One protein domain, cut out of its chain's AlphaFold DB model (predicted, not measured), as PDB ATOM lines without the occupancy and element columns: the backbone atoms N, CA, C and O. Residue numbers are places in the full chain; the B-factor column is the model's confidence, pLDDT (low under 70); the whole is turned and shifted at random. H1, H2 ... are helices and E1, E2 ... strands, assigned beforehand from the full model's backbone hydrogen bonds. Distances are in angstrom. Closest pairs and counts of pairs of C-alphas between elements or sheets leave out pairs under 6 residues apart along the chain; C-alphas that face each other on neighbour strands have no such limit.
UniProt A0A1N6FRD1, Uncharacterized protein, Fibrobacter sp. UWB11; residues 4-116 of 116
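AT A GLANCE: This is residues 4 to 116 of the 116 residues of an uncharacterized protein of Fibrobacter sp. UWB11 (UniProt A0A1N6FRD1). A twisted sheet of five strands stands between two helices, H2 packed on one face and H1 over the opposite face towards the E2 edge. H3 packs on H2, off the sheet, and a long link from E3 to H3 pairs briefly beside the E4 edge. The printed part has 113 residues with four named helices and five named strands, in the order H1 E1 E2 H2 E3 H3 H4 E4 E5, and its class is mixed, helices and strands. The sheet runs E2, E1, E3, E5, E4, all antiparallel. The whole is compact and rounded, with a radius of gyration of the C-alphas of 13.0 A and spans of 34 by 33 by 25 A.

HOW THE PARTS SIT: In the sheet, E3, residues 53 to 59, is an inner strand between E1, residues 16 to 23, and E5, residues 106 to 110. N 18 and O 56 are 2.9 A apart, and N 55 and O 108 are 2.8 A apart, both within hydrogen-bond range. E2, residues 26 to 31, an edge strand, forms a hairpin with E1, with N 21 and O 28 at 2.9 A. E4, residues 97 to 100, the other edge strand, forms a hairpin with E5, with N 107 and O 98 at 2.8 A. Residues 70 to 71 pair, parallel, with residues 99 to 100 of E4. H2, residues 38 to 47, is on the sheet at a height of 8.2 A, over E3 and only just over E1, on which 3 of its 10 C-alphas fall. It runs slantwise to the strands, at 40 degrees to E3 on the local plane; the closest C-alphas of H2 and E3 are those of His 41 and Val 54, 6.1 A apart. H1, residues 4 to 12, is on the opposite face at a height of 9.4 A, running along the strands at 26 degrees to E1 on the local plane. The closest C-alphas of H1 and E1 are those of Trp 7 and Val 19, 7.0 A apart. H3, residues 77 to 89, is not on the sheet but touches H2 at a steep tilt of 49 degrees, the same way; their closest C-alphas, of Ala 43 and Gln 81, are 6.4 A apart. H4, residues 92 to 95, only grazes the sheet. E2, H2, E3 and E3, H3 H4, E4 are split strand-helix-strand units, two strands running the same way with another strand between them, each with a left-handed crossover. In H1, H2 and H3 every O i to N i+4 pair is within hydrogen-bond range; H4 is too short for such a pair.

IN THESE COORDINATES: H1 begins at C-alpha 4, (270.091, 298.854, 171.206). E1 measures 22.7 A, E3 18.4 A, H3 18.6 A. E5 ends at C-alpha 110, (260.113, 297.499, 155.541).

THE WHOLE: The C-alphas of Ser 25 and Glu 66, the two farthest apart, are 36.9 A apart. The printed part has no cut. The link from E3 to H3, residues 60 to 76, is long. The pLDDT is under 70 at residue 4 and residues 115 to 116.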
ATOM      1  N   GLY A   4     270.801 298.976 169.924       65.38
ATOM      2  CA  GLY A   4     270.091 298.854 171.206       65.38
ATOM      3  C   GLY A   4     269.081 299.980 171.474       65.38
ATOM      4  O   GLY A   4     268.090 299.776 172.164       65.38
ATOM      5  N   GLN A   5     269.265 301.162 170.874       76.94
ATOM      6  CA  GLN A   5     268.315 302.274 171.002       76.94
ATOM      7  C   GLN A   5     266.955 301.981 170.351       76.94
ATOM      8  O   GLN A   5     265.939 302.451 170.859       76.94
ATOM      9  N   LYS A   6     266.919 301.203 169.262       80.06
ATOM     10  CA  LYS A   6     265.670 300.860 168.564       80.06
ATOM     11  C   LYS A   6     264.854 299.842 169.347       80.06
ATOM     12  O   LYS A   6     263.657 300.036 169.516       80.06
ATOM     13  N   TRP A   7     265.517 298.840 169.920       84.81
ATOM     14  CA  TRP A   7     264.894 297.910 170.861       84.81
ATOM     15  C   TRP A   7     264.365 298.620 172.116       84.81
ATOM     16  O   TRP A   7     263.225 298.418 172.523       84.81
ATOM     17  N   LEU A   8     265.150 299.536 172.693       82.94
ATOM     18  CA  LEU A   8     264.689 300.351 173.821       82.94
ATOM     19  C   LEU A   8     263.483 301.221 173.456       82.94
ATOM     20  O   LEU A   8     262.600 301.404 174.290       82.94
ATOM     21  N   LYS A   9     263.437 301.769 172.236       82.50
ATOM     22  CA  LYS A   9     262.276 302.518 171.747       82.50
ATOM     23  C   LYS A   9     261.050 301.612 171.601       82.50
ATOM     24  O   LYS A   9     260.004 301.981 172.114       82.50
ATOM     25  N   PHE A  10     261.204 300.429 171.004       84.56
ATOM     26  CA  PHE A  10     260.133 299.436 170.869       84.56
ATOM     27  C   PHE A  10     259.452 299.154 172.216       84.56
ATOM     28  O   PHE A  10     258.239 299.318 172.340       84.56
ATOM     29  N   LYS A  11     260.242 298.887 173.265       85.75
ATOM     30  CA  LYS A  11     259.696 298.716 174.622       85.75
ATOM     31  C   LYS A  11     259.065 299.990 175.188       85.75
ATOM     32  O   LYS A  11     258.015 299.929 175.816       85.75
ATOM     33  N   LYS A  12     259.695 301.158 174.998       85.44
ATOM     34  CA  LYS A  12     259.173 302.451 175.493       85.44
ATOM     35  C   LYS A  12     257.833 302.831 174.868       85.44
ATOM     36  O   LYS A  12     257.031 303.479 175.535       85.44
ATOM     37  N   ASP A  13     257.595 302.432 173.624       84.50
ATOM     38  CA  ASP A  13     256.336 302.680 172.923       84.50
ATOM     39  C   ASP A  13     255.196 301.758 173.419       84.50
ATOM     40  O   ASP A  13     254.024 302.001 173.097       84.50
ATOM     41  N   GLY A  14     255.536 300.780 174.271       85.75
ATOM     42  CA  GLY A  14     254.626 299.857 174.948       85.75
ATOM     43  C   GLY A  14     254.460 298.513 174.245       85.75
ATOM     44  O   GLY A  14     253.491 297.820 174.537       85.75
ATOM     45  N   TYR A  15     255.347 298.169 173.307       89.44
ATOM     46  CA  TYR A  15     255.273 296.906 172.579       89.44
ATOM     47  C   TYR A  15     256.014 295.782 173.316       89.44
ATOM     48  O   TYR A  15     257.136 295.992 173.788       89.44
ATOM     49  N   CYS A  16     255.412 294.591 173.334       91.56
ATOM     50  CA  CYS A  16     256.062 293.329 173.708       91.56
ATOM     51  C   CYS A  16     256.200 292.458 172.455       91.56
ATOM     52  O   CYS A  16     255.258 292.369 171.658       91.56
ATOM     53  N   GLY A  17     257.365 291.843 172.252       92.75
ATOM     54  CA  GLY A  17     257.621 291.045 171.054       92.75
ATOM     55  C   GLY A  17     259.089 291.004 170.659       92.75
ATOM     56  O   GLY A  17     259.974 290.823 171.495       92.75
ATOM     57  N   SER A  18     259.361 291.178 169.368       93.25
ATOM     58  CA  SER A  18     260.711 291.065 168.823       93.25
ATOM     59  C   SER A  18     260.956 291.980 167.622       93.25
ATOM     60  O   SER A  18     260.038 292.425 166.937       93.25
ATOM     61  N   VAL A  19     262.223 292.298 167.363       92.31
ATOM     62  CA  VAL A  19     262.665 293.175 166.274       92.31
ATOM     63  C   VAL A  19     263.968 292.666 165.662       92.31
ATOM     64  O   VAL A  19     264.929 292.371 166.378       92.31
ATOM     65  N   SER A  20     264.020 292.628 164.332       91.62
ATOM     66  CA  SER A  20     265.241 292.421 163.558       91.62
ATOM     67  C   SER A  20     265.602 293.646 162.743       91.62
ATOM     68  O   SER A  20     264.739 294.348 162.212       91.62
ATOM     69  N   ILE A  21     266.906 293.885 162.630       90.00
ATOM     70  CA  ILE A  21     267.468 294.964 161.825       90.00
ATOM     71  C   ILE A  21     268.593 294.387 160.968       90.00
ATOM     72  O   ILE A  21     269.601 293.915 161.497       90.00
ATOM     73  N   ARG A  22     268.449 294.454 159.644       87.56
ATOM     74  CA  ARG A  22     269.529 294.153 158.700       87.56
ATOM     75  C   ARG A  22     270.415 295.388 158.558       87.56
ATOM     76  O   ARG A  22     269.953 296.493 158.272       87.56
ATOM     77  N   THR A  23     271.709 295.196 158.768       82.88
ATOM     78  CA  THR A  23     272.750 296.218 158.630       82.88
ATOM     79  C   THR A  23     273.843 295.715 157.693       82.88
ATOM     80  O   THR A  23     273.911 294.527 157.378       82.88
ATOM     81  N   SER A  24     274.769 296.591 157.300       81.19
ATOM     82  CA  SER A  24     275.969 296.196 156.549       81.19
ATOM     83  C   SER A  24     276.849 295.169 157.278       81.19
ATOM     84  O   SER A  24     277.712 294.559 156.658       81.19
ATOM     85  N   SER A  25     276.670 295.004 158.593       81.50
ATOM     86  CA  SER A  25     277.441 294.084 159.435       81.50
ATOM     87  C   SER A  25     276.710 292.767 159.729       81.50
ATOM     88  O   SER A  25     277.267 291.924 160.427       81.50
ATOM     89  N   GLY A  26     275.491 292.583 159.213       84.69
ATOM     90  CA  GLY A  26     274.656 291.402 159.442       84.69
ATOM     91  C   GLY A  26     273.254 291.750 159.943       84.69
ATOM     92  O   GLY A  26     272.861 292.919 159.972       84.69
ATOM     93  N   ILE A  27     272.500 290.721 160.331       87.06
ATOM     94  CA  ILE A  27     271.157 290.849 160.910       87.06
ATOM     95  C   ILE A  27     271.275 290.782 162.431       87.06
ATOM     96  O   ILE A  27     271.821 289.826 162.979       87.06
ATOM     97  N   GLU A  28     270.753 291.795 163.112       88.81
ATOM     98  CA  GLU A  28     270.642 291.815 164.567       88.81
ATOM     99  C   GLU A  28     269.208 291.521 164.979       88.81
ATOM    100  O   GLU A  28     268.296 292.237 164.573       88.81
ATOM    101  N   PHE A  29     269.032 290.518 165.832       90.12
ATOM    102  CA  PHE A  29     267.741 290.114 166.379       90.12
ATOM    103  C   PHE A  29     267.685 290.435 167.874       90.12
ATOM    104  O   PHE A  29     268.590 290.076 168.627       90.12
ATOM    105  N   ASN A  30     266.624 291.113 168.305       91.12
ATOM    106  CA  ASN A  30     266.312 291.357 169.711       91.12
ATOM    107  C   ASN A  30     264.884 290.884 169.976       91.12
ATOM    108  O   ASN A  30     263.985 291.193 169.202       91.12
ATOM    109  N   SER A  31     264.669 290.168 171.073       90.69
ATOM    110  CA  SER A  31     263.362 289.619 171.435       90.69
ATOM    111  C   SER A  31     263.161 289.686 172.934       90.69
ATOM    112  O   SER A  31     264.130 289.613 173.699       90.69
ATOM    113  N   ASP A  32     261.907 289.799 173.361       90.31
ATOM    114  CA  ASP A  32     261.553 289.432 174.722       90.31
ATOM    115  C   ASP A  32     261.729 287.908 174.896       90.31
ATOM    116  O   ASP A  32     261.534 287.150 173.940       90.31
ATOM    117  N   PRO A  33     262.155 287.433 176.085       85.25
ATOM    118  CA  PRO A  33     262.574 286.040 176.285       85.25
ATOM    119  C   PRO A  33     261.466 285.004 176.071       85.25
ATOM    120  O   PRO A  33     261.756 283.827 175.884       85.25
ATOM    121  N   GLU A  34     260.212 285.436 176.163       86.62
ATOM    122  CA  GLU A  34     259.026 284.593 176.035       86.62
ATOM    123  C   GLU A  34     258.598 284.345 174.582       86.62
ATOM    124  O   GLU A  34     257.853 283.401 174.331       86.62
ATOM    125  N   TYR A  35     259.105 285.131 173.625       86.25
ATOM    126  CA  TYR A  35     258.760 284.998 172.210       86.25
ATOM    127  C   TYR A  35     259.923 284.419 171.407       86.25
ATOM    128  O   TYR A  35     261.069 284.866 171.508       86.25
ATOM    129  N   ASN A  36     259.621 283.418 170.580       84.19
ATOM    130  CA  ASN A  36     260.585 282.753 169.706       84.19
ATOM    131  C   ASN A  36     260.264 283.020 168.231       84.19
ATOM    132  O   ASN A  36     259.970 282.115 167.454       84.19
ATOM    133  N   ASP A  37     260.330 284.288 167.840       89.94
ATOM    134  CA  ASP A  37     259.861 284.721 166.522       89.94
ATOM    135  C   ASP A  37     260.943 284.660 165.437       89.94
ATOM    136  O   ASP A  37     260.703 285.095 164.316       89.94
ATOM    137  N   LYS A  38     262.160 284.174 165.732       88.44
ATOM    138  CA  LYS A  38     263.307 284.297 164.809       88.44
ATOM    139  C   LYS A  38     262.993 283.764 163.403       88.44
ATOM    140  O   LYS A  38     263.384 284.378 162.417       88.44
ATOM    141  N   HIS A  39     262.242 282.670 163.322       87.00
ATOM    142  CA  HIS A  39     261.791 282.075 162.066       87.00
ATOM    143  C   HIS A  39     260.922 283.029 161.223       87.00
ATOM    144  O   HIS A  39     261.079 283.063 160.006       87.00
ATOM    145  N   ILE A  40     260.071 283.849 161.854       90.25
ATOM    146  CA  ILE A  40     259.258 284.884 161.192       90.25
ATOM    147  C   ILE A  40     260.170 285.961 160.600       90.25
ATOM    148  O   ILE A  40     260.010 286.350 159.447       90.25
ATOM    149  N   HIS A  41     261.148 286.433 161.380       92.06
ATOM    150  CA  HIS A  41     262.096 287.451 160.917       92.06
ATOM    151  C   HIS A  41     262.930 286.961 159.742       92.06
ATOM    152  O   HIS A  41     263.087 287.694 158.769       92.06
ATOM    153  N   ASP A  42     263.437 285.732 159.828       89.25
ATOM    154  CA  ASP A  42     264.201 285.118 158.748       89.25
ATOM    155  C   ASP A  42     263.324 284.988 157.493       89.25
ATOM    156  O   ASP A  42     263.720 285.452 156.431       89.25
ATOM    157  N   ALA A  43     262.101 284.460 157.621       88.69
ATOM    158  CA  ALA A  43     261.198 284.288 156.487       88.69
ATOM    159  C   ALA A  43     260.869 285.618 155.786       88.69
ATOM    160  O   ALA A  43     260.905 285.682 154.561       88.69
ATOM    161  N   VAL A  44     260.606 286.687 156.546       90.00
ATOM    162  CA  VAL A  44     260.292 288.008 155.980       90.00
ATOM    163  C   VAL A  44     261.509 288.663 155.328       90.00
ATOM    164  O   VAL A  44     261.392 289.269 154.267       90.00
ATOM    165  N   LEU A  45     262.689 288.555 155.940       89.50
ATOM    166  CA  LEU A  45     263.915 289.135 155.387       89.50
ATOM    167  C   LEU A  45     264.400 288.408 154.122       89.50
ATOM    168  O   LEU A  45     265.146 289.007 153.345       89.50
ATOM    169  N   GLU A  46     263.997 287.155 153.913       88.25
ATOM    170  CA  GLU A  46     264.285 286.392 152.692       88.25
ATOM    171  C   GLU A  46     263.380 286.790 151.513       88.25
ATOM    172  O   GLU A  46     263.831 286.720 150.373       88.25
ATOM    173  N   MET A  47     262.163 287.295 151.770       86.25
ATOM    174  CA  MET A  47     261.238 287.760 150.719       86.25
ATOM    175  C   MET A  47     261.842 288.875 149.852       86.25
ATOM    176  O   MET A  47     261.613 288.929 148.646       86.25
ATOM    177  N   ASP A  48     262.574 289.804 150.476       85.44
ATOM    178  CA  ASP A  48     263.225 290.917 149.787       85.44
ATOM    179  C   ASP A  48     264.571 291.251 150.466       85.44
ATOM    180  O   ASP A  48     264.608 291.620 151.652       85.44
ATOM    181  N   PRO A  49     265.704 291.164 149.741       84.62
ATOM    182  CA  PRO A  49     267.013 291.544 150.270       84.62
ATOM    183  C   PRO A  49     267.097 293.030 150.659       84.62
ATOM    184  O   PRO A  49     267.950 293.406 151.470       84.62
ATOM    185  N   GLU A  50     266.226 293.880 150.116       86.69
ATOM    186  CA  GLU A  50     266.159 295.293 150.460       86.69
ATOM    187  C   GLU A  50     265.457 295.539 151.801       86.69
ATOM    188  O   GLU A  50     265.741 296.559 152.434       86.69
ATOM    189  N   TYR A  51     264.609 294.630 152.308       88.50
ATOM    190  CA  TYR A  51     264.018 294.806 153.638       88.50
ATOM    191  C   TYR A  51     265.105 294.892 154.708       88.50
ATOM    192  O   TYR A  51     266.013 294.059 154.801       88.50
ATOM    193  N   THR A  52     265.004 295.935 155.532       89.25
ATOM    194  CA  THR A  52     265.995 296.238 156.566       89.25
ATOM    195  C   THR A  52     265.445 296.152 157.977       89.25
ATOM    196  O   THR A  52     266.233 296.044 158.915       89.25
ATOM    197  N   TYR A  53     264.123 296.163 158.149       90.00
ATOM    198  CA  TYR A  53     263.487 296.054 159.452       90.00
ATOM    199  C   TYR A  53     262.326 295.076 159.431       90.00
ATOM    200  O   TYR A  53     261.507 295.101 158.516       90.00
ATOM    201  N   VAL A  54     262.224 294.292 160.499       92.50
ATOM    202  CA  VAL A  54     261.057 293.466 160.812       92.50
ATOM    203  C   VAL A  54     260.773 293.623 162.297       92.50
ATOM    204  O   VAL A  54     261.691 293.566 163.114       92.50
ATOM    205  N   LYS A  55     259.517 293.835 162.667       92.50
ATOM    206  CA  LYS A  55     259.066 293.794 164.056       92.50
ATOM    207  C   LYS A  55     257.849 292.893 164.173       92.50
ATOM    208  O   LYS A  55     256.956 292.935 163.332       92.50
ATOM    209  N   VAL A  56     257.829 292.102 165.231       94.06
ATOM    210  CA  VAL A  56     256.728 291.222 165.602       94.06
ATOM    211  C   VAL A  56     256.205 291.732 166.935       94.06
ATOM    212  O   VAL A  56     256.967 291.897 167.885       94.06
ATOM    213  N   ILE A  57     254.921 292.063 166.979       94.06
ATOM    214  CA  ILE A  57     254.251 292.676 168.122       94.06
ATOM    215  C   ILE A  57     253.202 291.692 168.624       94.06
ATOM    216  O   ILE A  57     252.185 291.478 167.963       94.06
ATOM    217  N   HIS A  58     253.439 291.121 169.799       92.81
ATOM    218  CA  HIS A  58     252.486 290.251 170.489       92.81
ATOM    219  C   HIS A  58     251.536 291.063 171.373       92.81
ATOM    220  O   HIS A  58     250.350 290.754 171.458       92.81
ATOM    221  N   GLU A  59     252.019 292.163 171.960       89.94
ATOM    222  CA  GLU A  59     251.205 293.060 172.786       89.94
ATOM    223  C   GLU A  59     251.483 294.538 172.487       89.94
ATOM    224  O   GLU A  59     252.581 294.923 172.083       89.94
ATOM    225  N   GLY A  60     250.476 295.386 172.712       86.81
ATOM    226  CA  GLY A  60     250.613 296.842 172.617       86.81
ATOM    227  C   GLY A  60     250.407 297.433 171.220       86.81
ATOM    228  O   GLY A  60     250.580 298.641 171.053       86.81
ATOM    229  N   PHE A  61     250.016 296.635 170.217       87.75
ATOM    230  CA  PHE A  61     249.666 297.145 168.887       87.75
ATOM    231  C   PHE A  61     248.485 298.129 168.964       87.75
ATOM    232  O   PHE A  61     247.434 297.813 169.515       87.75
ATOM    233  N   LYS A  62     248.664 299.337 168.409       83.62
ATOM    234  CA  LYS A  62     247.681 300.441 168.479       83.62
ATOM    235  C   LYS A  62     246.850 300.611 167.201       83.62
ATOM    236  O   LYS A  62     245.981 301.477 167.164       83.62
ATOM    237  N   GLY A  63     247.150 299.852 166.146       82.12
ATOM    238  CA  GLY A  63     246.411 299.896 164.884       82.12
ATOM    239  C   GLY A  63     245.166 299.008 164.900       82.12
ATOM    240  O   GLY A  63     244.970 298.209 165.814       82.12
ATOM    241  N   SER A  64     244.332 299.124 163.863       78.69
ATOM    242  CA  SER A  64     243.235 298.174 163.654       78.69
ATOM    243  C   SER A  64     243.774 296.896 163.017       78.69
ATOM    244  O   SER A  64     244.410 296.950 161.966       78.69
ATOM    245  N   SER A  65     243.536 295.752 163.655       73.12
ATOM    246  CA  SER A  65     243.940 294.433 163.156       73.12
ATOM    247  C   SER A  65     242.888 293.779 162.251       73.12
ATOM    248  O   SER A  65     243.184 292.768 161.623       73.12
ATOM    249  N   GLU A  66     241.681 294.348 162.147       71.69
ATOM    250  CA  GLU A  66     240.556 293.756 161.399       71.69
ATOM    251  C   GLU A  66     240.766 293.760 159.878       71.69
ATOM    252  O   GLU A  66     240.223 292.910 159.179       71.69
ATOM    253  N   SER A  67     241.561 294.699 159.360       75.94
ATOM    254  CA  SER A  67     241.881 294.816 157.931       75.94
ATOM    255  C   SER A  67     243.257 294.258 157.565       75.94
ATOM    256  O   SER A  67     243.691 294.416 156.426       75.94
ATOM    257  N   VAL A  68     243.973 293.672 158.525       85.88
ATOM    258  CA  VAL A  68     245.320 293.139 158.315       85.88
ATOM    259  C   VAL A  68     245.206 291.696 157.831       85.88
ATOM    260  O   VAL A  68     244.560 290.868 158.477       85.88
ATOM    261  N   ALA A  69     245.843 291.391 156.697       88.25
ATOM    262  CA  ALA A  69     245.866 290.038 156.153       88.25
ATOM    263  C   ALA A  69     246.406 289.053 157.196       88.25
ATOM    264  O   ALA A  69     247.399 289.335 157.867       88.25
ATOM    265  N   SER A  70     245.737 287.914 157.352       90.75
ATOM    266  CA  SER A  70     246.171 286.861 158.272       90.75
ATOM    267  C   SER A  70     246.910 285.776 157.501       90.75
ATOM    268  O   SER A  70     246.367 285.231 156.543       90.75
ATOM    269  N   ILE A  71     248.137 285.473 157.921       91.31
ATOM    270  CA  ILE A  71     249.031 284.503 157.279       91.31
ATOM    271  C   ILE A  71     249.457 283.500 158.342       91.31
ATOM    272  O   ILE A  71     249.907 283.898 159.413       91.31
ATOM    273  N   ALA A  72     249.295 282.211 158.064       89.69
ATOM    274  CA  ALA A  72     249.817 281.162 158.928       89.69
ATOM    275  C   ALA A  72     251.285 280.919 158.579       89.69
ATOM    276  O   ALA A  72     251.603 280.678 157.414       89.69
ATOM    277  N   LEU A  73     252.154 281.008 159.584       87.25
ATOM    278  CA  LEU A  73     253.548 280.593 159.472       87.25
ATOM    279  C   LEU A  73     253.773 279.378 160.373       87.25
ATOM    280  O   LEU A  73     253.331 279.360 161.522       87.25
ATOM    281  N   ASP A  74     254.466 278.374 159.853       81.38
ATOM    282  CA  ASP A  74     254.806 277.136 160.547       81.38
ATOM    283  C   ASP A  74     256.333 276.967 160.675       81.38
ATOM    284  O   ASP A  74     257.124 277.810 160.256       81.38
ATOM    285  N   ASP A  75     256.798 275.870 161.278       76.06
ATOM    286  CA  ASP A  75     258.236 275.583 161.418       76.06
ATOM    287  C   ASP A  75     258.923 275.219 160.083       76.06
ATOM    288  O   ASP A  75     260.139 275.007 160.030       76.06
ATOM    289  N   ASN A  76     258.165 275.112 158.987       84.62
ATOM    290  CA  ASN A  76     258.694 274.771 157.674       84.62
ATOM    291  C   ASN A  76     259.029 276.034 156.872       84.62
ATOM    292  O   ASN A  76     258.152 276.721 156.359       84.62
ATOM    293  N   PHE A  77     260.328 276.289 156.697       80.88
ATOM    294  CA  PHE A  77     260.818 277.440 155.937       80.88
ATOM    295  C   PHE A  77     260.235 277.528 154.518       80.88
ATOM    296  O   PHE A  77     259.827 278.608 154.106       80.88
ATOM    297  N   GLN A  78     260.160 276.411 153.785       84.81
ATOM    298  CA  GLN A  78     259.651 276.409 152.411       84.81
ATOM    299  C   GLN A  78     258.167 276.788 152.377       84.81
ATOM    300  O   GLN A  78     257.784 277.663 151.610       84.81
ATOM    301  N   ALA A  79     257.357 276.198 153.262       85.38
ATOM    302  CA  ALA A  79     255.936 276.524 153.365       85.38
ATOM    303  C   ALA A  79     255.708 278.000 153.736       85.38
ATOM    304  O   ALA A  79     254.842 278.651 153.154       85.38
ATOM    305  N   ASN A  80     256.535 278.550 154.632       87.31
ATOM    306  CA  ASN A  80     256.493 279.969 154.981       87.31
ATOM    307  C   ASN A  80     256.818 280.872 153.791       87.31
ATOM    308  O   ASN A  80     256.151 281.887 153.613       87.31
ATOM    309  N   GLN A  81     257.826 280.520 152.983       87.38
ATOM    310  CA  GLN A  81     258.149 281.282 151.773       87.38
ATOM    311  C   GLN A  81     256.983 281.249 150.784       87.38
ATOM    312  O   GLN A  81     256.525 282.304 150.366       87.38
ATOM    313  N   ASP A  82     256.419 280.070 150.511       88.00
ATOM    314  CA  ASP A  82     255.257 279.938 149.628       88.00
ATOM    315  C   ASP A  82     254.046 280.752 150.135       88.00
ATOM    316  O   ASP A  82     253.355 281.409 149.353       88.00
ATOM    317  N   ALA A  83     253.776 280.754 151.445       88.31
ATOM    318  CA  ALA A  83     252.693 281.541 152.038       88.31
ATOM    319  C   ALA A  83     252.923 283.056 151.891       88.31
ATOM    320  O   ALA A  83     252.005 283.796 151.526       88.31
ATOM    321  N   LEU A  84     254.149 283.515 152.145       88.88
ATOM    322  CA  LEU A  84     254.524 284.923 152.054       88.88
ATOM    323  C   LEU A  84     254.572 285.421 150.602       88.88
ATOM    324  O   LEU A  84     254.099 286.525 150.335       88.88
ATOM    325  N   ASP A  85     255.057 284.611 149.663       86.62
ATOM    326  CA  ASP A  85     255.071 284.927 148.230       86.62
ATOM    327  C   ASP A  85     253.653 285.062 147.669       86.62
ATOM    328  O   ASP A  85     253.338 286.031 146.973       86.62
ATOM    329  N   ASN A  86     252.755 284.138 148.024       87.25
ATOM    330  CA  ASN A  86     251.345 284.255 147.653       87.25
ATOM    331  C   ASN A  86     250.729 285.537 148.227       87.25
ATOM    332  O   ASN A  86     250.077 286.289 147.502       87.25
ATOM    333  N   ALA A  87     251.012 285.854 149.491       86.12
ATOM    334  CA  ALA A  87     250.530 287.085 150.101       86.12
ATOM    335  C   ALA A  87     251.108 288.347 149.428       86.12
ATOM    336  O   ALA A  87     250.400 289.349 149.296       86.12
ATOM    337  N   ILE A  88     252.364 288.327 148.956       84.75
ATOM    338  CA  ILE A  88     252.946 289.425 148.159       84.75
ATOM    339  C   ILE A  88     252.115 289.675 146.904       84.75
ATOM    340  O   ILE A  88     251.789 290.833 146.625       84.75
ATOM    341  N   LEU A  89     251.748 288.614 146.181       81.56
ATOM    342  CA  LEU A  89     250.909 288.706 144.983       81.56
ATOM    343  C   LEU A  89     249.528 289.300 145.292       81.56
ATOM    344  O   LEU A  89     248.980 290.039 144.474       81.56
ATOM    345  N   GLU A  90     249.000 289.049 146.489       82.94
ATOM    346  CA  GLU A  90     247.743 289.626 146.985       82.94
ATOM    347  C   GLU A  90     247.884 291.060 147.537       82.94
ATOM    348  O   GLU A  90     246.900 291.681 147.941       82.94
ATOM    349  N   GLY A  91     249.092 291.632 147.507       80.81
ATOM    350  CA  GLY A  91     249.354 293.029 147.859       80.81
ATOM    351  C   GLY A  91     250.075 293.242 149.192       80.81
ATOM    352  O   GLY A  91     250.248 294.396 149.597       80.81
ATOM    353  N   LEU A  92     250.556 292.183 149.854       84.06
ATOM    354  CA  LEU A  92     251.285 292.281 151.123       84.06
ATOM    355  C   LEU A  92     252.514 293.197 151.027       84.06
ATOM    356  O   LEU A  92     252.763 293.966 151.950       84.06
ATOM    357  N   ALA A  93     253.247 293.193 149.908       77.12
ATOM    358  CA  ALA A  93     254.426 294.052 149.725       77.12
ATOM    359  C   ALA A  93     254.109 295.561 149.804       77.12
ATOM    360  O   ALA A  93     254.966 296.370 150.171       77.12
ATOM    361  N   HIS A  94     252.869 295.952 149.493       80.31
ATOM    362  CA  HIS A  94     252.416 297.339 149.610       80.31
ATOM    363  C   HIS A  94     251.988 297.677 151.038       80.31
ATOM    364  O   HIS A  94     252.263 298.776 151.512       80.31
ATOM    365  N   GLN A  95     251.319 296.742 151.720       83.00
ATOM    366  CA  GLN A  95     250.823 296.951 153.082       83.00
ATOM    367  C   GLN A  95     251.937 296.829 154.131       83.00
ATOM    368  O   GLN A  95     251.919 297.541 155.131       83.00
ATOM    369  N   ARG A  96     252.905 295.938 153.887       89.69
ATOM    370  CA  ARG A  96     254.053 295.609 154.747       89.69
ATOM    371  C   ARG A  96     253.686 295.295 156.199       89.69
ATOM    372  O   ARG A  96     254.433 295.572 157.140       89.69
ATOM    373  N   ILE A  97     252.499 294.725 156.364       91.88
ATOM    374  CA  ILE A  97     251.936 294.308 157.637       91.88
ATOM    375  C   ILE A  97     251.077 293.068 157.415       91.88
ATOM    376  O   ILE A  97     250.289 293.022 156.473       91.88
ATOM    377  N   PHE A  98     251.210 292.081 158.289       93.25
ATOM    378  CA  PHE A  98     250.278 290.961 158.380       93.25
ATOM    379  C   PHE A  98     250.107 290.531 159.834       93.25
ATOM    380  O   PHE A  98     250.866 290.926 160.720       93.25
ATOM    381  N   ARG A  99     249.082 289.725 160.081       93.12
ATOM    382  CA  ARG A  99     248.840 289.064 161.353       93.12
ATOM    383  C   ARG A  99     249.255 287.609 161.214       93.12
ATOM    384  O   ARG A  99     248.741 286.915 160.340       93.12
ATOM    385  N   GLU A 100     250.159 287.149 162.061       92.31
ATOM    386  CA  GLU A 100     250.500 285.733 162.125       92.31
ATOM    387  C   GLU A 100     249.312 284.982 162.750       92.31
ATOM    388  O   GLU A 100     248.832 285.331 163.832       92.31
ATOM    389  N   ALA A 101     248.756 284.021 162.016       89.94
ATOM    390  CA  ALA A 101     247.473 283.407 162.333       89.94
ATOM    391  C   ALA A 101     247.522 282.517 163.586       89.94
ATOM    392  O   ALA A 101     246.516 282.418 164.292       89.94
ATOM    393  N   ASN A 102     248.666 281.892 163.877       86.81
ATOM    394  CA  ASN A 102     248.808 280.927 164.967       86.81
ATOM    395  C   ASN A 102     248.997 281.600 166.336       86.81
ATOM    396  O   ASN A 102     248.453 281.152 167.344       86.81
ATOM    397  N   THR A 103     249.749 282.694 166.369       86.50
ATOM    398  CA  THR A 103     250.098 283.457 167.576       86.50
ATOM    399  C   THR A 103     249.226 284.696 167.748       86.50
ATOM    400  O   THR A 103     249.079 285.219 168.849       86.50
ATOM    401  N   GLY A 104     248.621 285.178 166.660       88.06
ATOM    402  CA  GLY A 104     247.895 286.440 166.625       88.06
ATOM    403  C   GLY A 104     248.802 287.671 166.590       88.06
ATOM    404  O   GLY A 104     248.261 288.781 166.598       88.06
ATOM    405  N   ALA A 105     250.124 287.489 166.535       91.81
ATOM    406  CA  ALA A 105     251.098 288.568 166.520       91.81
ATOM    407  C   ALA A 105     250.979 289.421 165.254       91.81
ATOM    408  O   ALA A 105     250.676 288.928 164.167       91.81
ATOM    409  N   ILE A 106     251.251 290.715 165.382       93.94
ATOM    410  CA  ILE A 106     251.312 291.630 164.247       93.94
ATOM    411  C   ILE A 106     252.752 291.724 163.764       93.94
ATOM    412  O   ILE A 106     253.639 292.141 164.506       93.94
ATOM    413  N   VAL A 107     252.975 291.375 162.504       93.44
ATOM    414  CA  VAL A 107     254.274 291.450 161.842       93.44
ATOM    415  C   VAL A 107     254.279 292.670 160.934       93.44
ATOM    416  O   VAL A 107     253.470 292.760 160.015       93.44
ATOM    417  N   GLN A 108     255.180 293.617 161.185       92.75
ATOM    418  CA  GLN A 108     255.412 294.788 160.334       92.75
ATOM    419  C   GLN A 108     256.849 294.767 159.823       92.75
ATOM    420  O   GLN A 108     257.772 294.464 160.580       92.75
ATOM    421  N   PHE A 109     257.059 295.122 158.561       92.62
ATOM    422  CA  PHE A 109     258.385 295.092 157.949       92.62
ATOM    423  C   PHE A 109     258.591 296.225 156.945       92.62
ATOM    424  O   PHE A 109     257.656 296.921 156.565       92.62
ATOM    425  N   GLY A 110     259.833 296.469 156.535       90.69
ATOM    426  CA  GLY A 110     260.113 297.499 155.541       90.69
ATOM    427  C   GLY A 110     261.565 297.944 155.466       90.69
ATOM    428  O   GLY A 110     262.479 297.299 155.979       90.69
ATOM    429  N   TYR A 111     261.763 299.077 154.792       87.19
ATOM    430  CA  TYR A 111     263.077 299.613 154.421       87.19
ATOM    431  C   TYR A 111     263.619 300.645 155.414       87.19
ATOM    432  O   TYR A 111     264.822 300.927 155.434       87.19
ATOM    433  N   LYS A 112     262.749 301.250 156.227       80.69
ATOM    434  CA  LYS A 112     263.119 302.226 157.253       80.69
ATOM    435  C   LYS A 112     262.361 301.933 158.535       80.69
ATOM    436  O   LYS A 112     261.222 301.492 158.507       80.69
ATOM    437  N   LEU A 113     262.971 302.273 159.667       70.56
ATOM    438  CA  LEU A 113     262.310 302.195 160.972       70.56
ATOM    439  C   LEU A 113     261.066 303.097 161.042       70.56
ATOM    440  O   LEU A 113     260.162 302.844 161.819       70.56
ATOM    441  N   GLU A 114     261.045 304.178 160.266       71.62
ATOM    442  CA  GLU A 114     259.924 305.120 160.215       71.62
ATOM    443  C   GLU A 114     258.702 304.532 159.499       71.62
ATOM    444  O   GLU A 114     257.590 304.996 159.727       71.62
ATOM    445  N   ASP A 115     258.914 303.507 158.665       61.97
ATOM    446  CA  ASP A 115     257.858 302.816 157.923       61.97
ATOM    447  C   ASP A 115     257.145 301.748 158.773       61.97
ATOM    448  O   ASP A 115     256.142 301.193 158.326       61.97
ATOM    449  N   ILE A 116     257.662 301.438 159.973       62.75
ATOM    450  CA  ILE A 116     257.161 300.366 160.847       62.75
ATOM    451  C   ILE A 116     256.728 300.868 162.220       62.75
ATOM    452  O   ILE A 116     255.515 300.786 162.509       62.75
TER     453      ILE A 116